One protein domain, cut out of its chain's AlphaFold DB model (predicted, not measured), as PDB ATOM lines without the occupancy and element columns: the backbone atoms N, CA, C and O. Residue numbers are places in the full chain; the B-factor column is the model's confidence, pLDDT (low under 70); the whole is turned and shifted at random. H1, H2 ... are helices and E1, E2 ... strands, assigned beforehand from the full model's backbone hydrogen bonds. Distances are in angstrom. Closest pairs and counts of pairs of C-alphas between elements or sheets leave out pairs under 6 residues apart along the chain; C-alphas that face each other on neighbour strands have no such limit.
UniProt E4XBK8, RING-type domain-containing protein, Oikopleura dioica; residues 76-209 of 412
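What this domain is: This is residues 76 to 209 of the 412 residues of the protein "RING-type domain-containing protein" of Oikopleura dioica (UniProt E4XBK8). Two five-stranded sheets sit partly face to face as a loose sandwich with crossed strands: a broad sheet of longer strands, E5 to E9, over a smaller sheet of short strands, E4, E3, E2, E1 and E10. The short helix H1 lies off the smaller sheet, in the connection from E3 to E4, and a long loop of residues 189 to 202 leads from E9 back to E10 in the smaller sheet. The printed part has 134 residues, with ten named strands and one named helix in the chain order E1 E2 E3 H1 E4 E5 E6 E7 E8 E9 E10. Both sheets are antiparallel throughout, in the orders E5 E6 E7 E8 E9 and E4 E3 E2 E1 E10; the class is mostly strand, though under half of the residues are in named elements. The whole is compact, with a radius of gyration of the C-alphas of 14.4 A and spans of 40 by 35 by 34 A.

Where its parts are: In the larger sheet, E5 is residues 126 to 131, 15.5 A long, and begins at C-alpha 126 at (-30.500, 4.415, -50.787). E6 is residues 136 to 142, 20.1 A. E7, residues 152 to 161, is 26.1 A long, and E8, residues 168 to 177, is 25.2 A and bends by 52 degrees at residue 171. E9 is residues 182 to 188, 16.7 A. In the smaller sheet, E1 is residues 76 to 79, 10.4 A, from C-alpha 76 at (-40.668, -9.309, -54.263). E2 is residues 89 to 92, 10.1 A, and E3 is residues 98 to 101, 10.0 A. E4, residues 122 to 124, is 6.5 A, and E10, residues 203 to 205, is 7.0 A and ends at C-alpha 205 at (-39.129, -14.448, -56.159). H1 is residues 105 to 110, 8.5 A.

How they stand to each other: E5 to E9 form a meander, each strand the antiparallel neighbour of the one before, in a twisted sheet with edge strands E5 and E9. In the hairpin E5 and E6, N 129 and O 138 are 2.9 A apart, within hydrogen-bond range; in the hairpin E6 and E7, N 157 and O 139 are at 2.8 A. E7 and E8 have N 172 and O 158 at 2.7 A, and E8 and E9 have N 186 and O 173 at 2.9 A. The two sheets form a sandwich, two sheets face to face, with strands at 68 degrees and the facing parts 10.9 A centre to centre. The closest C-alphas of E4 and E6, those of Pro 124 and Ile 141, are 6.5 A apart; those of E8 and E10, Ile 168 and Tyr 203, are 5.5 A apart. E3 and E6 are near each other. In the smaller sheet E1, E2 and E3 form a second meander, with N 77 and O 90 at 2.8 A and N 91 and O 99 at 2.8 A. E4 and E3 have N 123 and O 100 at 2.9 A, and E1 and E10 have N 78 and O 204 at 2.9 A. E4 runs on into E5 at 70 degrees across one residue. H1 is on neither sheet, and every O i to N i+4 pair in it is within hydrogen-bond range.

The domain as a whole: The two C-alphas farthest apart, those of Ser 179 and Arg 209, are 43.6 A apart. The printed part has no cut. The links H1 to E4 and E9 to E10 are long; in the latter, residues 200 to 201 pair parallel with residues 187 to 188 of E9. The mean pLDDT of the printed part is 86.5, and it is under 70 at residues 80 to 83, 191 to 198 and 207 to 209.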
ATOM      1  N   THR A  76     -41.020  -9.099 -55.675       89.62
ATOM      2  CA  THR A  76     -40.668  -9.309 -54.263       89.62
ATOM      3  C   THR A  76     -39.871 -10.594 -54.093       89.62
ATOM      4  O   THR A  76     -40.268 -11.637 -54.598       89.62
ATOM      5  N   TYR A  77     -38.773 -10.549 -53.346       90.06
ATOM      6  CA  TYR A  77     -37.902 -11.693 -53.077       90.06
ATOM      7  C   TYR A  77     -37.908 -12.022 -51.580       90.06
ATOM      8  O   TYR A  77     -37.656 -11.146 -50.757       90.06
ATOM      9  N   SER A  78     -38.163 -13.276 -51.203       86.94
ATOM     10  CA  SER A  78     -38.126 -13.741 -49.805       86.94
ATOM     11  C   SER A  78     -36.950 -14.675 -49.560       86.94
ATOM     12  O   SER A  78     -36.444 -15.310 -50.489       86.94
ATOM     13  N   GLN A  79     -36.517 -14.768 -48.303       84.06
ATOM     14  CA  GLN A  79     -35.418 -15.641 -47.918       84.06
ATOM     15  C   GLN A  79     -35.871 -17.113 -47.912       84.06
ATOM     16  O   GLN A  79     -36.767 -17.492 -47.160       84.06
ATOM     17  N   SER A  80     -35.227 -17.978 -48.699       64.50
ATOM     18  CA  SER A  80     -35.691 -19.342 -49.004       64.50
ATOM     19  C   SER A  80     -35.860 -20.286 -47.809       64.50
ATOM     20  O   SER A  80     -36.571 -21.286 -47.942       64.50
ATOM     21  N   LYS A  81     -35.195 -20.011 -46.675       64.69
ATOM     22  CA  LYS A  81     -35.278 -20.834 -45.456       64.69
ATOM     23  C   LYS A  81     -36.555 -20.584 -44.652       64.69
ATOM     24  O   LYS A  81     -37.050 -21.534 -44.059       64.69
ATOM     25  N   ASN A  82     -37.095 -19.362 -44.691       58.72
ATOM     26  CA  ASN A  82     -38.280 -18.991 -43.914       58.72
ATOM     27  C   ASN A  82     -39.475 -18.585 -44.786       58.72
ATOM     28  O   ASN A  82     -40.584 -18.638 -44.280       58.72
ATOM     29  N   GLY A  83     -39.282 -18.233 -46.070       59.97
ATOM     30  CA  GLY A  83     -40.319 -18.025 -47.103       59.97
ATOM     31  C   GLY A  83     -41.377 -16.946 -46.822       59.97
ATOM     32  O   GLY A  83     -42.091 -16.531 -47.729       59.97
ATOM     33  N   GLU A  84     -41.467 -16.477 -45.584       74.75
ATOM     34  CA  GLU A  84     -42.479 -15.569 -45.083       74.75
ATOM     35  C   GLU A  84     -42.164 -14.140 -45.535       74.75
ATOM     36  O   GLU A  84     -41.062 -13.609 -45.344       74.75
ATOM     37  N   LEU A  85     -43.156 -13.506 -46.158       81.19
ATOM     38  CA  LEU A  85     -43.099 -12.089 -46.485       81.19
ATOM     39  C   LEU A  85     -42.957 -11.267 -45.204       81.19
ATOM     40  O   LEU A  85     -43.657 -11.506 -44.228       81.19
ATOM     41  N   GLY A  86     -42.064 -10.279 -45.222       82.31
ATOM     42  CA  GLY A  86     -41.784  -9.469 -44.038       82.31
ATOM     43  C   GLY A  86     -40.733 -10.055 -43.094       82.31
ATOM     44  O   GLY A  86     -40.449  -9.434 -42.084       82.31
ATOM     45  N   VAL A  87     -40.081 -11.175 -43.426       88.00
ATOM     46  CA  VAL A  87     -38.856 -11.627 -42.738       88.00
ATOM     47  C   VAL A  87     -37.644 -11.265 -43.594       88.00
ATOM     48  O   VAL A  87     -37.088 -12.105 -44.298       88.00
ATOM     49  N   ALA A  88     -37.272  -9.980 -43.599       90.88
ATOM     50  CA  ALA A  88     -36.206  -9.432 -44.447       90.88
ATOM     51  C   ALA A  88     -36.442  -9.630 -45.961       90.88
ATOM     52  O   ALA A  88     -35.495  -9.706 -46.737       90.88
ATOM     53  N   SER A  89     -37.697  -9.698 -46.413       92.00
ATOM     54  CA  SER A  89     -38.010  -9.796 -47.848       92.00
ATOM     55  C   SER A  89     -37.656  -8.499 -48.585       92.00
ATOM     56  O   SER A  89     -37.928  -7.422 -48.053       92.00
ATOM     57  N   TYR A  90     -37.117  -8.584 -49.802       95.00
ATOM     58  CA  TYR A  90     -36.748  -7.434 -50.637       95.00
ATOM     59  C   TYR A  90     -37.868  -7.099 -51.618       95.00
ATOM     60  O   TYR A  90     -38.375  -7.986 -52.300       95.00
ATOM     61  N   HIS A  91     -38.239  -5.826 -51.703       93.88
ATOM     62  CA  HIS A  91     -39.334  -5.322 -52.530       93.88
ATOM     63  C   HIS A  91     -38.770  -4.320 -53.532       93.88
ATOM     64  O   HIS A  91     -38.186  -3.316 -53.130       93.88
ATOM     65  N   PHE A  92     -38.954  -4.599 -54.818       94.94
ATOM     66  CA  PHE A  92     -38.499  -3.784 -55.941       94.94
ATOM     67  C   PHE A  92     -39.728  -3.222 -56.645       94.94
ATOM     68  O   PHE A  92     -40.244  -3.851 -57.563       94.94
ATOM     69  N   ILE A  93     -40.250  -2.085 -56.188       90.62
ATOM     70  CA  ILE A  93     -41.473  -1.515 -56.769       90.62
ATOM     71  C   ILE A  93     -41.139  -0.887 -58.125       90.62
ATOM     72  O   ILE A  93     -41.699  -1.284 -59.146       90.62
ATOM     73  N   ASP A  94     -40.154   0.002 -58.128       92.62
ATOM     74  CA  ASP A  94     -39.599   0.693 -59.291       92.62
ATOM     75  C   ASP A  94     -38.132   1.085 -59.012       92.62
ATOM     76  O   ASP A  94     -37.571   0.695 -57.984       92.62
ATOM     77  N   GLU A  95     -37.503   1.816 -59.937       92.50
ATOM     78  CA  GLU A  95     -36.078   2.187 -59.871       92.50
ATOM     79  C   GLU A  95     -35.726   3.098 -58.684       92.50
ATOM     80  O   GLU A  95     -34.574   3.116 -58.252       92.50
ATOM     81  N   GLU A  96     -36.703   3.817 -58.130       92.00
ATOM     82  CA  GLU A  96     -36.515   4.747 -57.011       92.00
ATOM     83  C   GLU A  96     -37.003   4.149 -55.682       92.00
ATOM     84  O   GLU A  96     -36.564   4.547 -54.602       92.00
ATOM     85  N   THR A  97     -37.889   3.155 -55.752       94.88
ATOM     86  CA  THR A  97     -38.604   2.598 -54.606       94.88
ATOM     87  C   THR A  97     -38.222   1.138 -54.384       94.88
ATOM     88  O   THR A  97     -38.931   0.201 -54.772       94.88
ATOM     89  N   VAL A  98     -37.103   0.940 -53.683       97.88
ATOM     90  CA  VAL A  98     -36.632  -0.380 -53.237       97.88
ATOM     91  C   VAL A  98     -36.519  -0.397 -51.717       97.88
ATOM     92  O   VAL A  98     -35.973   0.526 -51.116       97.88
ATOM     93  N   TYR A  99     -37.029  -1.442 -51.064       97.31
ATOM     94  CA  TYR A  99     -36.968  -1.560 -49.604       97.31
ATOM     95  C   TYR A  99     -36.865  -3.010 -49.128       97.31
ATOM     96  O   TYR A  99     -37.241  -3.954 -49.823       97.31
ATOM     97  N   ILE A 100     -36.384  -3.182 -47.900       95.50
ATOM     98  CA  ILE A 100     -36.490  -4.431 -47.147       95.50
ATOM     99  C   ILE A 100     -37.688  -4.346 -46.196       95.50
ATOM    100  O   ILE A 100     -37.930  -3.307 -45.578       95.50
ATOM    101  N   SER A 101     -38.471  -5.417 -46.111       93.81
ATOM    102  CA  SER A 101     -39.646  -5.493 -45.240       93.81
ATOM    103  C   SER A 101     -39.372  -6.367 -44.023       93.81
ATOM    104  O   SER A 101     -38.882  -7.492 -44.162       93.81
ATOM    105  N   TYR A 102     -39.765  -5.848 -42.863       91.69
ATOM    106  CA  TYR A 102     -39.788  -6.526 -41.565       91.69
ATOM    107  C   TYR A 102     -41.220  -6.697 -41.034       91.69
ATOM    108  O   TYR A 102     -41.433  -6.929 -39.845       91.69
ATOM    109  N   ASN A 103     -42.225  -6.520 -41.899       89.19
ATOM    110  CA  ASN A 103     -43.630  -6.549 -41.512       89.19
ATOM    111  C   ASN A 103     -44.175  -7.982 -41.396       89.19
ATOM    112  O   ASN A 103     -45.036  -8.387 -42.175       89.19
ATOM    113  N   SER A 104     -43.647  -8.749 -40.447       87.06
ATOM    114  CA  SER A 104     -44.200 -10.047 -40.066       87.06
ATOM    115  C   SER A 104     -44.108 -10.270 -38.560       87.06
ATOM    116  O   SER A 104     -43.263  -9.678 -37.880       87.06
ATOM    117  N   ASP A 105     -44.960 -11.146 -38.033       86.69
ATOM    118  CA  ASP A 105     -44.926 -11.506 -36.614       86.69
ATOM    119  C   ASP A 105     -43.601 -12.184 -36.258       86.69
ATOM    120  O   ASP A 105     -43.011 -11.885 -35.221       86.69
ATOM    121  N   HIS A 106     -43.073 -13.029 -37.150       86.00
ATOM    122  CA  HIS A 106     -41.765 -13.651 -36.962       86.00
ATOM    123  C   HIS A 106     -40.653 -12.606 -36.802       86.00
ATOM    124  O   HIS A 106     -39.859 -12.693 -35.864       86.00
ATOM    125  N   ALA A 107     -40.608 -11.588 -37.670       87.00
ATOM    126  CA  ALA A 107     -39.625 -10.515 -37.564       87.00
ATOM    127  C   ALA A 107     -39.788  -9.724 -36.256       87.00
ATOM    128  O   ALA A 107     -38.799  -9.503 -35.561       87.00
ATOM    129  N   ARG A 108     -41.020  -9.371 -35.861       87.19
ATOM    130  CA  ARG A 108     -41.295  -8.647 -34.602       87.19
ATOM    131  C   ARG A 108     -40.922  -9.451 -33.354       87.19
ATOM    132  O   ARG A 108     -40.492  -8.880 -32.354       87.19
ATOM    133  N   ILE A 109     -41.091 -10.772 -33.382       88.19
ATOM    134  CA  ILE A 109     -40.779 -11.652 -32.247       88.19
ATOM    135  C   ILE A 109     -39.270 -11.879 -32.128       88.19
ATOM    136  O   ILE A 109     -38.726 -11.816 -31.025       88.19
ATOM    137  N   HIS A 110     -38.592 -12.152 -33.245       88.69
ATOM    138  CA  HIS A 110     -37.206 -12.618 -33.227       88.69
ATOM    139  C   HIS A 110     -36.168 -11.516 -33.398       88.69
ATOM    140  O   HIS A 110     -35.026 -11.699 -32.971       88.69
ATOM    141  N   TRP A 111     -36.525 -10.395 -34.017       89.69
ATOM    142  CA  TRP A 111     -35.594  -9.315 -34.300       89.69
ATOM    143  C   TRP A 111     -35.995  -8.071 -33.518       89.69
ATOM    144  O   TRP A 111     -37.135  -7.621 -33.571       89.69
ATOM    145  N   LYS A 112     -35.036  -7.526 -32.771       91.81
ATOM    146  CA  LYS A 112     -35.197  -6.307 -31.981       91.81
ATOM    147  C   LYS A 112     -34.069  -5.354 -32.308       91.81
ATOM    148  O   LYS A 112     -32.933  -5.780 -32.512       91.81
ATOM    149  N   LEU A 113     -34.397  -4.071 -32.340       91.44
ATOM    150  CA  LEU A 113     -33.401  -3.017 -32.375       91.44
ATOM    151  C   LEU A 113     -32.553  -3.062 -31.099       91.44
ATOM    152  O   LEU A 113     -32.941  -3.640 -30.081       91.44
ATOM    153  N   THR A 114     -31.393  -2.412 -31.123       89.31
ATOM    154  CA  THR A 114     -30.469  -2.376 -29.982       89.31
ATOM    155  C   THR A 114     -31.061  -1.720 -28.734       89.31
ATOM    156  O   THR A 114     -30.534  -1.912 -27.644       89.31
ATOM    157  N   ASP A 115     -32.141  -0.950 -28.883       89.00
ATOM    158  CA  ASP A 115     -32.905  -0.339 -27.790       89.00
ATOM    159  C   ASP A 115     -34.114  -1.187 -27.335       89.00
ATOM    160  O   ASP A 115     -34.881  -0.763 -26.472       89.00
ATOM    161  N   GLY A 116     -34.285  -2.388 -27.894       90.50
ATOM    162  CA  GLY A 116     -35.353  -3.329 -27.561       90.50
ATOM    163  C   GLY A 116     -36.671  -3.118 -28.311       90.50
ATOM    164  O   GLY A 116     -37.581  -3.930 -28.138       90.50
ATOM    165  N   ARG A 117     -36.800  -2.075 -29.146       92.50
ATOM    166  CA  ARG A 117     -37.996  -1.865 -29.983       92.50
ATOM    167  C   ARG A 117     -38.052  -2.843 -31.159       92.50
ATOM    168  O   ARG A 117     -37.058  -3.478 -31.514       92.50
ATOM    169  N   ASP A 118     -39.229  -2.948 -31.769       91.69
ATOM    170  CA  ASP A 118     -39.407  -3.659 -33.039       91.69
ATOM    171  C   ASP A 118     -38.663  -2.940 -34.176       91.69
ATOM    172  O   ASP A 118     -38.566  -1.707 -34.156       91.69
ATOM    173  N   PRO A 119     -38.155  -3.675 -35.184       90.88
ATOM    174  CA  PRO A 119     -37.656  -3.057 -36.402       90.88
ATOM    175  C   PRO A 119     -38.778  -2.290 -37.121       90.88
ATOM    176  O   PRO A 119     -39.950  -2.667 -37.021       90.88
ATOM    177  N   PRO A 120     -38.441  -1.238 -37.886       92.69
ATOM    178  CA  PRO A 120     -39.423  -0.555 -38.719       92.69
ATOM    179  C   PRO A 120     -40.007  -1.529 -39.744       92.69
ATOM    180  O   PRO A 120     -39.290  -2.367 -40.287       92.69
ATOM    181  N   GLU A 121     -41.292  -1.387 -40.068       92.69
ATOM    182  CA  GLU A 121     -41.971  -2.293 -41.007       92.69
ATOM    183  C   GLU A 121     -41.289  -2.347 -42.380       92.69
ATOM    184  O   GLU A 121     -41.278  -3.394 -43.032       92.69
ATOM    185  N   LYS A 122     -40.708  -1.223 -42.815       95.00
ATOM    186  CA  LYS A 122     -39.970  -1.092 -44.070       95.00
ATOM    187  C   LYS A 122     -38.724  -0.247 -43.856       95.00
ATOM    188  O   LYS A 122     -38.799   0.812 -43.235       95.00
ATOM    189  N   LYS A 123     -37.603  -0.675 -44.432       95.75
ATOM    190  CA  LYS A 123     -36.366   0.106 -44.473       95.75
ATOM    191  C   LYS A 123     -35.957   0.337 -45.935       95.75
ATOM    192  O   LYS A 123     -35.759  -0.646 -46.651       95.75
ATOM    193  N   PRO A 124     -35.898   1.592 -46.412       97.12
ATOM    194  CA  PRO A 124     -35.592   1.872 -47.809       97.12
ATOM    195  C   PRO A 124     -34.119   1.600 -48.114       97.12
ATOM    196  O   PRO A 124     -33.251   1.791 -47.258       97.12
ATOM    197  N   PHE A 125     -33.853   1.185 -49.348       97.69
ATOM    198  CA  PHE A 125     -32.522   1.282 -49.926       97.69
ATOM    199  C   PHE A 125     -32.277   2.726 -50.379       97.69
ATOM    200  O   PHE A 125     -33.179   3.404 -50.865       97.69
ATOM    201  N   VAL A 126     -31.042   3.177 -50.228       96.50
ATOM    202  CA  VAL A 126     -30.500   4.415 -50.787       96.50
ATOM    203  C   VAL A 126     -29.327   4.075 -51.702       96.50
ATOM    204  O   VAL A 126     -28.882   2.924 -51.731       96.50
ATOM    205  N   ASP A 127     -28.850   5.058 -52.467       96.31
ATOM    206  CA  ASP A 127     -27.741   4.892 -53.418       96.31
ATOM    207  C   ASP A 127     -27.959   3.706 -54.376       96.31
ATOM    208  O   ASP A 127     -27.058   2.916 -54.665       96.31
ATOM    209  N   ILE A 128     -29.209   3.558 -54.829       97.00
ATOM    210  CA  ILE A 128     -29.651   2.441 -55.658       97.00
ATOM    211  C   ILE A 128     -29.040   2.564 -57.054       97.00
ATOM    212  O   ILE A 128     -29.205   3.572 -57.739       97.00
ATOM    213  N   VAL A 129     -28.376   1.498 -57.501       97.31
ATOM    214  CA  VAL A 129     -27.863   1.365 -58.867       97.31
ATOM    215  C   VAL A 129     -28.205  -0.019 -59.395       97.31
ATOM    216  O   VAL A 129     -27.780  -1.031 -58.835       97.31
ATOM    217  N   TYR A 130     -28.933  -0.072 -60.510       97.44
ATOM    218  CA  TYR A 130     -29.231  -1.316 -61.212       97.44
ATOM    219  C   TYR A 130     -28.654  -1.314 -62.630       97.44
ATOM    220  O   TYR A 130     -28.988  -0.476 -63.465       97.44
ATOM    221  N   GLU A 131     -27.809  -2.298 -62.922       97.38
ATOM    222  CA  GLU A 131     -27.206  -2.508 -64.233       97.38
ATOM    223  C   GLU A 131     -27.915  -3.650 -64.969       97.38
ATOM    224  O   GLU A 131     -27.736  -4.831 -64.658       97.38
ATOM    225  N   LYS A 132     -28.702  -3.309 -65.993       95.31
ATOM    226  CA  LYS A 132     -29.523  -4.279 -66.739       95.31
ATOM    227  C   LYS A 132     -28.709  -5.400 -67.401       95.31
ATOM    228  O   LYS A 132     -29.090  -6.565 -67.307       95.31
ATOM    229  N   GLU A 133     -27.588  -5.065 -68.041       95.50
ATOM    230  CA  GLU A 133     -26.771  -6.028 -68.804       95.50
ATOM    231  C   GLU A 133     -26.147  -7.106 -67.908       95.50
ATOM    232  O   GLU A 133     -26.139  -8.299 -68.230       95.50
ATOM    233  N   THR A 134     -25.664  -6.694 -66.736       96.44
ATOM    234  CA  THR A 134     -25.053  -7.581 -65.740       96.44
ATOM    235  C   THR A 134     -26.088  -8.162 -64.774       96.44
ATOM    236  O   THR A 134     -25.780  -9.118 -64.062       96.44
ATOM    237  N   ARG A 135     -27.329  -7.644 -64.785       97.31
ATOM    238  CA  ARG A 135     -28.403  -7.896 -63.808       97.31
ATOM    239  C   ARG A 135     -27.953  -7.632 -62.372       97.31
ATOM    240  O   ARG A 135     -28.386  -8.331 -61.454       97.31
ATOM    241  N   ARG A 136     -27.052  -6.671 -62.194       98.00
ATOM    242  CA  ARG A 136     -26.425  -6.364 -60.913       98.00
ATOM    243  C   ARG A 136     -27.175  -5.236 -60.224       98.00
ATOM    244  O   ARG A 136     -27.435  -4.208 -60.835       98.00
ATOM    245  N   PHE A 137     -27.519  -5.442 -58.965       98.31
ATOM    246  CA  PHE A 137     -28.092  -4.440 -58.084       98.31
ATOM    247  C   PHE A 137     -27.074  -4.063 -57.017       98.31
ATOM    248  O   PHE A 137     -26.478  -4.942 -56.389       98.31
ATOM    249  N   ASN A 138     -26.928  -2.762 -56.798       98.06
ATOM    250  CA  ASN A 138     -26.219  -2.184 -55.673       98.06
ATOM    251  C   ASN A 138     -27.175  -1.269 -54.911       98.06
ATOM    252  O   ASN A 138     -27.994  -0.579 -55.518       98.06
ATOM    253  N   GLY A 139     -27.057  -1.256 -53.591       97.44
ATOM    254  CA  GLY A 139     -27.810  -0.333 -52.757       97.44
ATOM    255  C   GLY A 139     -27.393  -0.426 -51.301       97.44
ATOM    256  O   GLY A 139     -26.782  -1.406 -50.867       97.44
ATOM    257  N   THR A 140     -27.758   0.589 -50.535       97.56
ATOM    258  CA  THR A 140     -27.357   0.732 -49.138       97.56
ATOM    259  C   THR A 140     -28.578   0.870 -48.243       97.56
ATOM    260  O   THR A 140     -29.532   1.555 -48.583       97.56
ATOM    261  N   ILE A 141     -28.557   0.242 -47.071       96.19
ATOM    262  CA  ILE A 141     -29.538   0.479 -46.009       96.19
ATOM    263  C   ILE A 141     -28.837   1.191 -44.859       96.19
ATOM    264  O   ILE A 141     -27.881   0.663 -44.292       96.19
ATOM    265  N   LEU A 142     -29.337   2.367 -44.486       94.81
ATOM    266  CA  LEU A 142     -28.822   3.145 -43.359       94.81
ATOM    267  C   LEU A 142     -29.518   2.738 -42.056       94.81
ATOM    268  O   LEU A 142     -30.742   2.783 -41.959       94.81
ATOM    269  N   TRP A 143     -28.741   2.381 -41.039       92.12
ATOM    270  CA  TRP A 143     -29.206   1.952 -39.715       92.12
ATOM    271  C   TRP A 143     -28.843   2.936 -38.592       92.12
ATOM    272  O   TRP A 143     -29.140   2.651 -37.435       92.12
ATOM    273  N   ASP A 144     -28.251   4.089 -38.920       79.94
ATOM    274  CA  ASP A 144     -27.677   5.090 -38.008       79.94
ATOM    275  C   ASP A 144     -28.478   5.308 -36.705       79.94
ATOM    276  O   ASP A 144     -27.900   5.186 -35.620       79.94
ATOM    277  N   GLU A 145     -29.790   5.558 -36.808       75.81
ATOM    278  CA  GLU A 145     -30.692   5.874 -35.682       75.81
ATOM    279  C   GLU A 145     -31.491   4.670 -35.139       75.81
ATOM    280  O   GLU A 145     -32.032   4.725 -34.037       75.81
ATOM    281  N   GLU A 146     -31.568   3.565 -35.884       80.19
ATOM    282  CA  GLU A 146     -32.489   2.443 -35.623       80.19
ATOM    283  C   GLU A 146     -31.760   1.100 -35.670       80.19
ATOM    284  O   GLU A 146     -32.199   0.159 -36.320       80.19
ATOM    285  N   ARG A 147     -30.589   1.007 -35.042       81.00
ATOM    286  CA  ARG A 147     -29.671  -0.120 -35.254       81.00
ATOM    287  C   ARG A 147     -30.302  -1.459 -34.891       81.00
ATOM    288  O   ARG A 147     -30.629  -1.703 -33.734       81.00
ATOM    289  N   LEU A 148     -30.389  -2.357 -35.870       78.75
ATOM    290  CA  LEU A 148     -30.782  -3.748 -35.636       78.75
ATOM    291  C   LEU A 148     -29.652  -4.563 -34.990       78.75
ATOM    292  O   LEU A 148     -29.888  -5.451 -34.180       78.75
ATOM    293  N   ILE A 149     -28.403  -4.252 -35.347       79.81
ATOM    294  CA  ILE A 149     -27.200  -4.921 -34.846       79.81
ATOM    295  C   ILE A 149     -26.310  -3.876 -34.182       79.81
ATOM    296  O   ILE A 149     -26.030  -2.820 -34.758       79.81
ATOM    297  N   GLN A 150     -25.845  -4.171 -32.968       74.50
ATOM    298  CA  GLN A 150     -25.017  -3.243 -32.203       74.50
ATOM    299  C   GLN A 150     -23.767  -2.847 -32.994       74.50
ATOM    300  O   GLN A 150     -23.095  -3.696 -33.574       74.50
ATOM    301  N   GLN A 151     -23.453  -1.547 -32.995       79.88
ATOM    302  CA  GLN A 151     -22.294  -0.962 -33.689       79.88
ATOM    303  C   GLN A 151     -22.329  -1.067 -35.228       79.88
ATOM    304  O   GLN A 151     -21.341  -0.704 -35.863       79.88
ATOM    305  N   CYS A 152     -23.429  -1.529 -35.832       88.06
ATOM    306  CA  CYS A 152     -23.617  -1.495 -37.278       88.06
ATOM    307  C   CYS A 152     -24.314  -0.195 -37.686       88.06
ATOM    308  O   CYS A 152     -25.386   0.127 -37.174       88.06
ATOM    309  N   LYS A 153     -23.677   0.544 -38.593       91.00
ATOM    310  CA  LYS A 153     -24.157   1.817 -39.119       91.00
ATOM    311  C   LYS A 153     -24.989   1.621 -40.380       91.00
ATOM    312  O   LYS A 153     -26.047   2.215 -40.516       91.00
ATOM    313  N   LEU A 154     -24.525   0.788 -41.305       94.56
ATOM    314  CA  LEU A 154     -25.199   0.583 -42.581       94.56
ATOM    315  C   LEU A 154     -24.915  -0.801 -43.144       94.56
ATOM    316  O   LEU A 154     -23.935  -1.447 -42.762       94.56
ATOM    317  N   TRP A 155     -25.768  -1.237 -44.062       95.81
ATOM    318  CA  TRP A 155     -25.593  -2.459 -44.836       95.81
ATOM    319  C   TRP A 155     -25.431  -2.110 -46.311       95.81
ATOM    320  O   TRP A 155     -26.288  -1.437 -46.874       95.81
ATOM    321  N   ASN A 156     -24.362  -2.593 -46.934       97.25
ATOM    322  CA  ASN A 156     -24.117  -2.468 -48.364       97.25
ATOM    323  C   ASN A 156     -24.463  -3.771 -49.071       97.25
ATOM    324  O   ASN A 156     -23.984  -4.842 -48.696       97.25
ATOM    325  N   TYR A 157     -25.267  -3.664 -50.118       97.50
ATOM    326  CA  TYR A 157     -25.706  -4.778 -50.936       97.50
ATOM    327  C   TYR A 157     -25.115  -4.665 -52.327       97.50
ATOM    328  O   TYR A 157     -25.154  -3.603 -52.940       97.50
ATOM    329  N   ASP A 158     -24.610  -5.788 -52.819       97.44
ATOM    330  CA  ASP A 158     -24.075  -5.933 -54.163       97.44
ATOM    331  C   ASP A 158     -24.375  -7.357 -54.638       97.44
ATOM    332  O   ASP A 158     -23.729  -8.315 -54.207       97.44
ATOM    333  N   PHE A 159     -25.381  -7.527 -55.493       97.31
ATOM    334  CA  PHE A 159     -25.776  -8.854 -55.955       97.31
ATOM    335  C   PHE A 159     -26.305  -8.892 -57.379       97.31
ATOM    336  O   PHE A 159     -26.622  -7.880 -57.988       97.31
ATOM    337  N   VAL A 160     -26.382 -10.102 -57.925       97.19
ATOM    338  CA  VAL A 160     -26.760 -10.385 -59.308       97.19
ATOM    339  C   VAL A 160     -27.999 -11.267 -59.329       97.19
ATOM    340  O   VAL A 160     -28.028 -12.328 -58.700       97.19
ATOM    341  N   PHE A 161     -29.012 -10.865 -60.094       94.88
ATOM    342  CA  PHE A 161     -30.186 -11.699 -60.348       94.88
ATOM    343  C   PHE A 161     -29.888 -12.804 -61.366       94.88
ATOM    344  O   PHE A 161     -29.088 -12.648 -62.301       94.88
ATOM    345  N   SER A 162     -30.592 -13.929 -61.231       91.81
ATOM    346  CA  SER A 162     -30.603 -14.962 -62.264       91.81
ATOM    347  C   SER A 162     -31.127 -14.419 -63.596       91.81
ATOM    348  O   SER A 162     -31.845 -13.423 -63.645       91.81
ATOM    349  N   LYS A 163     -30.784 -15.085 -64.707       89.94
ATOM    350  CA  LYS A 163     -31.225 -14.679 -66.060       89.94
ATOM    351  C   LYS A 163     -32.745 -14.566 -66.209       89.94
ATOM    352  O   LYS A 163     -33.206 -13.824 -67.062       89.94
ATOM    353  N   ASP A 164     -33.486 -15.338 -65.423       84.94
ATOM    354  CA  ASP A 164     -34.948 -15.367 -65.389       84.94
ATOM    355  C   ASP A 164     -35.539 -14.506 -64.258       84.94
ATOM    356  O   ASP A 164     -36.741 -14.559 -64.036       84.94
ATOM    357  N   PHE A 165     -34.710 -13.758 -63.517       89.50
ATOM    358  CA  PHE A 165     -35.098 -12.923 -62.371       89.50
ATOM    359  C   PHE A 165     -35.834 -13.657 -61.249       89.50
ATOM    360  O   PHE A 165     -36.394 -13.042 -60.347       89.50
ATOM    361  N   LEU A 166     -35.801 -14.985 -61.249       83.56
ATOM    362  CA  LEU A 166     -36.537 -15.787 -60.287       83.56
ATOM    363  C   LEU A 166     -35.816 -15.922 -58.940       83.56
ATOM    364  O   LEU A 166     -36.436 -16.354 -57.966       83.56
ATOM    365  N   GLN A 167     -34.529 -15.598 -58.872       87.88
ATOM    366  CA  GLN A 167     -33.716 -15.706 -57.663       87.88
ATOM    367  C   GLN A 167     -32.549 -14.716 -57.690       87.88
ATOM    368  O   GLN A 167     -32.118 -14.268 -58.758       87.88
ATOM    369  N   ILE A 168     -31.996 -14.431 -56.515       92.69
ATOM    370  CA  ILE A 168     -30.700 -13.758 -56.392       92.69
ATOM    371  C   ILE A 168     -29.623 -14.835 -56.539       92.69
ATOM    372  O   ILE A 168     -29.546 -15.765 -55.739       92.69
ATOM    373  N   GLN A 169     -28.846 -14.764 -57.618       91.25
ATOM    374  CA  GLN A 169     -27.941 -15.831 -58.041       91.25
ATOM    375  C   GLN A 169     -26.605 -15.804 -57.294       91.25
ATOM    376  O   GLN A 169     -26.064 -16.863 -56.977       91.25
ATOM    377  N   SER A 170     -26.053 -14.614 -57.065       94.00
ATOM    378  CA  SER A 170     -24.744 -14.420 -56.436       94.00
ATOM    379  C   SER A 170     -24.600 -12.998 -55.905       94.00
ATOM    380  O   SER A 170     -25.377 -12.129 -56.290       94.00
ATOM    381  N   GLY A 171     -23.582 -12.732 -55.090       94.31
ATOM    382  CA  GLY A 171     -23.301 -11.398 -54.558       94.31
ATOM    383  C   GLY A 171     -22.966 -11.429 -53.079       94.31
ATOM    384  O   GLY A 171     -22.821 -12.503 -52.501       94.31
ATOM    385  N   LYS A 172     -22.930 -10.259 -52.449       95.31
ATOM    386  CA  LYS A 172     -22.687 -10.104 -51.022       95.31
ATOM    387  C   LYS A 172     -23.539  -9.011 -50.377       95.31
ATOM    388  O   LYS A 172     -24.017  -8.087 -51.031       95.31
ATOM    389  N   CYS A 173     -23.704  -9.143 -49.070       95.31
ATOM    390  CA  CYS A 173     -24.193  -8.115 -48.165       95.31
ATOM    391  C   CYS A 173     -23.108  -7.871 -47.113       95.31
ATOM    392  O   CYS A 173     -22.680  -8.822 -46.460       95.31
ATOM    393  N   GLU A 174     -22.683  -6.624 -46.932       95.62
ATOM    394  CA  GLU A 174     -21.654  -6.214 -45.974       95.62
ATOM    395  C   GLU A 174     -22.254  -5.266 -44.935       95.62
ATOM    396  O   GLU A 174     -22.823  -4.232 -45.268       95.62
ATOM    397  N   MET A 175     -22.122  -5.614 -43.662       94.06
ATOM    398  CA  MET A 175     -22.567  -4.812 -42.529       94.06
ATOM    399  C   MET A 175     -21.379  -4.013 -42.000       94.06
ATOM    400  O   MET A 175     -20.387  -4.584 -41.539       94.06
ATOM    401  N   ILE A 176     -21.479  -2.692 -42.067       93.81
ATOM    402  CA  ILE A 176     -20.363  -1.774 -41.839       93.81
ATOM    403  C   ILE A 176     -20.581  -1.009 -40.533       93.81
ATOM    404  O   ILE A 176     -21.702  -0.605 -40.208       93.81
ATOM    405  N   ARG A 177     -19.509  -0.845 -39.754       92.06
ATOM    406  CA  ARG A 177     -19.496  -0.113 -38.480       92.06
ATOM    407  C   ARG A 177     -19.380   1.396 -38.680       92.06
ATOM    408  O   ARG A 177     -19.050   1.869 -39.762       92.06
ATOM    409  N   ASP A 178     -19.529   2.149 -37.593       88.19
ATOM    410  CA  ASP A 178     -19.241   3.593 -37.574       88.19
ATOM    411  C   ASP A 178     -17.804   3.931 -38.006       88.19
ATOM    412  O   ASP A 178     -17.568   4.978 -38.600       88.19
ATOM    413  N   SER A 179     -16.847   3.035 -37.739       90.50
ATOM    414  CA  SER A 179     -15.442   3.179 -38.141       90.50
ATOM    415  C   SER A 179     -15.195   2.963 -39.640       90.50
ATOM    416  O   SER A 179     -14.081   3.193 -40.101       90.50
ATOM    417  N   GLY A 180     -16.194   2.484 -40.391       89.44
ATOM    418  CA  GLY A 180     -16.038   2.036 -41.778       89.44
ATOM    419  C   GLY A 180     -15.533   0.593 -41.923       89.44
ATOM    420  O   GLY A 180     -15.411   0.098 -43.039       89.44
ATOM    421  N   GLU A 181     -15.263  -0.105 -40.817       92.88
ATOM    422  CA  GLU A 181     -14.867  -1.516 -40.836       92.88
ATOM    423  C   GLU A 181     -16.061  -2.425 -41.172       92.88
ATOM    424  O   GLU A 181     -17.159  -2.250 -40.634       92.88
ATOM    425  N   ILE A 182     -15.833  -3.436 -42.015       91.94
ATOM    426  CA  ILE A 182     -16.800  -4.508 -42.261       91.94
ATOM    427  C   ILE A 182     -16.821  -5.418 -41.033       91.94
ATOM    428  O   ILE A 182     -15.869  -6.143 -40.758       91.94
ATOM    429  N   PHE A 183     -17.924  -5.386 -40.294       86.94
ATOM    430  CA  PHE A 183     -18.122  -6.237 -39.123       86.94
ATOM    431  C   PHE A 183     -18.593  -7.641 -39.496       86.94
ATOM    432  O   PHE A 183     -18.223  -8.625 -38.855       86.94
ATOM    433  N   TRP A 184     -19.454  -7.722 -40.504       88.12
ATOM    434  CA  TRP A 184     -20.078  -8.964 -40.921       88.12
ATOM    435  C   TRP A 184     -20.342  -8.929 -42.415       88.12
ATOM    436  O   TRP A 184     -20.757  -7.906 -42.951       88.12
ATOM    437  N   ASP A 185     -20.147 -10.056 -43.082       91.31
ATOM    438  CA  ASP A 185     -20.464 -10.233 -44.486       91.31
ATOM    439  C   ASP A 185     -21.269 -11.521 -44.697       91.31
ATOM    440  O   ASP A 185     -21.234 -12.470 -43.906       91.31
ATOM    441  N   SER A 186     -22.072 -11.551 -45.751       90.62
ATOM    442  CA  SER A 186     -22.825 -12.735 -46.155       90.62
ATOM    443  C   SER A 186     -22.891 -12.818 -47.666       90.62
ATOM    444  O   SER A 186     -22.986 -11.796 -48.338       90.62
ATOM    445  N   GLN A 187     -22.845 -14.036 -48.200       92.50
ATOM    446  CA  GLN A 187     -22.829 -14.282 -49.641       92.50
ATOM    447  C   GLN A 187     -24.211 -14.721 -50.115       92.50
ATOM    448  O   GLN A 187     -24.831 -15.594 -49.507       92.50
ATOM    449  N   PHE A 188     -24.692 -14.148 -51.214       90.56
ATOM    450  CA  PHE A 188     -25.905 -14.612 -51.870       90.56
ATOM    451  C   PHE A 188     -25.623 -15.886 -52.672       90.56
ATOM    452  O   PHE A 188     -24.637 -15.959 -53.403       90.56
ATOM    453  N   VAL A 189     -26.496 -16.884 -52.540       86.50
ATOM    454  CA  VAL A 189     -26.414 -18.174 -53.237       86.50
ATOM    455  C   VAL A 189     -27.798 -18.630 -53.699       86.50
ATOM    456  O   VAL A 189     -28.825 -18.208 -53.170       86.50
ATOM    457  N   THR A 190     -27.835 -19.548 -54.661       81.06
ATOM    458  CA  THR A 190     -29.064 -20.232 -55.100       81.06
ATOM    459  C   THR A 190     -29.459 -21.378 -54.158       81.06
ATOM    460  O   THR A 190     -28.620 -21.832 -53.387       81.06
ATOM    461  N   ASP A 191     -30.682 -21.915 -54.281       65.50
ATOM    462  CA  ASP A 191     -31.281 -22.930 -53.378       65.50
ATOM    463  C   ASP A 191     -30.517 -24.274 -53.236       65.50
ATOM    464  O   ASP A 191     -30.923 -25.119 -52.447       65.50
ATOM    465  N   ASN A 192     -29.404 -24.491 -53.944       62.09
ATOM    466  CA  ASN A 192     -28.534 -25.668 -53.806       62.09
ATOM    467  C   ASN A 192     -27.060 -25.300 -54.074       62.09
ATOM    468  O   ASN A 192     -26.562 -25.548 -55.176       62.09
ATOM    469  N   PRO A 193     -26.343 -24.670 -53.126       58.94
ATOM    470  CA  PRO A 193     -24.928 -24.389 -53.319       58.94
ATOM    471  C   PRO A 193     -24.111 -25.694 -53.202       58.94
ATOM    472  O   PRO A 193     -24.374 -26.489 -52.298       58.94
ATOM    473  N   PRO A 194     -23.118 -25.928 -54.081       50.09
ATOM    474  CA  PRO A 194     -22.313 -27.154 -54.076       50.09
ATOM    475  C   PRO A 194     -21.503 -27.362 -52.783       50.09
ATOM    476  O   PRO A 194     -21.229 -28.502 -52.426       50.09
ATOM    477  N   GLU A 195     -21.200 -26.296 -52.037       54.28
ATOM    478  CA  GLU A 195     -20.632 -26.323 -50.685       54.28
ATOM    479  C   GLU A 195     -21.232 -25.131 -49.917       54.28
ATOM    480  O   GLU A 195     -21.129 -23.996 -50.378       54.28
ATOM    481  N   SER A 196     -21.941 -25.347 -48.801       52.06
ATOM    482  CA  SER A 196     -22.562 -24.236 -48.053       52.06
ATOM    483  C   SER A 196     -21.558 -23.591 -47.093       52.06
ATOM    484  O   SER A 196     -21.242 -24.204 -46.070       52.06
ATOM    485  N   PRO A 197     -21.110 -22.341 -47.314       54.50
ATOM    486  CA  PRO A 197     -20.509 -21.565 -46.242       54.50
ATOM    487  C   PRO A 197     -21.574 -21.257 -45.180       54.50
ATOM    488  O   PRO A 197     -22.751 -21.043 -45.492       54.50
ATOM    489  N   SER A 198     -21.156 -21.176 -43.915       58.06
ATOM    490  CA  SER A 198     -22.006 -20.877 -42.749       58.06
ATOM    491  C   SER A 198     -22.717 -19.509 -42.799       58.06
ATOM    492  O   SER A 198     -23.498 -19.199 -41.903       58.06
ATOM    493  N   ARG A 199     -22.490 -18.702 -43.849       72.06
ATOM    494  CA  ARG A 199     -23.000 -17.330 -44.043       72.06
ATOM    495  C   ARG A 199     -23.609 -17.112 -45.436       72.06
ATOM    496  O   ARG A 199     -23.234 -16.192 -46.161       72.06
ATOM    497  N   SER A 200     -24.516 -18.000 -45.832       78.12
ATOM    498  CA  SER A 200     -25.202 -17.954 -47.128       78.12
ATOM    499  C   SER A 200     -26.620 -17.374 -47.019       78.12
ATOM    500  O   SER A 200     -27.400 -17.757 -46.146       78.12
ATOM    501  N   LEU A 201     -26.961 -16.466 -47.935       75.88
ATOM    502  CA  LEU A 201     -28.287 -15.880 -48.117       75.88
ATOM    503  C   LEU A 201     -28.906 -16.432 -49.397       75.88
ATOM    504  O   LEU A 201     -28.340 -16.274 -50.472       75.88
ATOM    505  N   CYS A 202     -30.080 -17.045 -49.303       79.69
ATOM    506  CA  CYS A 202     -30.805 -17.510 -50.478       79.69
ATOM    507  C   CYS A 202     -32.137 -16.783 -50.584       79.69
ATOM    508  O   CYS A 202     -32.872 -16.744 -49.599       79.69
ATOM    509  N   TYR A 203     -32.407 -16.191 -51.747       80.38
ATOM    510  CA  TYR A 203     -33.603 -15.396 -51.998       80.38
ATOM    511  C   TYR A 203     -34.273 -15.809 -53.298       80.38
ATOM    512  O   TYR A 203     -33.630 -15.874 -54.351       80.38
ATOM    513  N   THR A 204     -35.581 -16.027 -53.232       78.62
ATOM    514  CA  THR A 204     -36.403 -16.414 -54.377       78.62
ATOM    515  C   THR A 204     -37.573 -15.461 -54.549       78.62
ATOM    516  O   THR A 204     -38.123 -14.949 -53.576       78.62
ATOM    517  N   LEU A 205     -37.936 -15.210 -55.808       78.62
ATOM    518  CA  LEU A 205     -39.129 -14.448 -56.159       78.62
ATOM    519  C   LEU A 205     -40.360 -15.086 -55.504       78.62
ATOM    520  O   LEU A 205     -40.605 -16.278 -55.727       78.62
ATOM    521  N   VAL A 206     -41.096 -14.285 -54.737       70.81
ATOM    522  CA  VAL A 206     -42.383 -14.612 -54.127       70.81
ATOM    523  C   VAL A 206     -43.456 -14.422 -55.184       70.81
ATOM    524  O   VAL A 206     -43.776 -13.296 -55.542       70.81
ATOM    525  N   ASP A 207     -43.997 -15.526 -55.691       63.09
ATOM    526  CA  ASP A 207     -45.068 -15.493 -56.691       63.09
ATOM    527  C   ASP A 207     -46.071 -16.633 -56.471       63.09
ATOM    528  O   ASP A 207     -46.353 -17.445 -57.350       63.09
ATOM    529  N   GLU A 208     -46.574 -16.755 -55.240       51.03
ATOM    530  CA  GLU A 208     -47.595 -17.760 -54.918       51.03
ATOM    531  C   GLU A 208     -48.998 -17.350 -55.386       51.03
ATOM    532  O   GLU A 208     -49.802 -18.222 -55.713       51.03
ATOM    533  N   ARG A 209     -49.299 -16.044 -55.468       46.91
ATOM    534  CA  ARG A 209     -50.634 -15.561 -55.868       46.91
ATOM    535  C   ARG A 209     -50.876 -15.674 -57.371       46.91
ATOM    536  O   ARG A 209     -51.812 -16.370 -57.752       46.91
TER     537      ARG A 209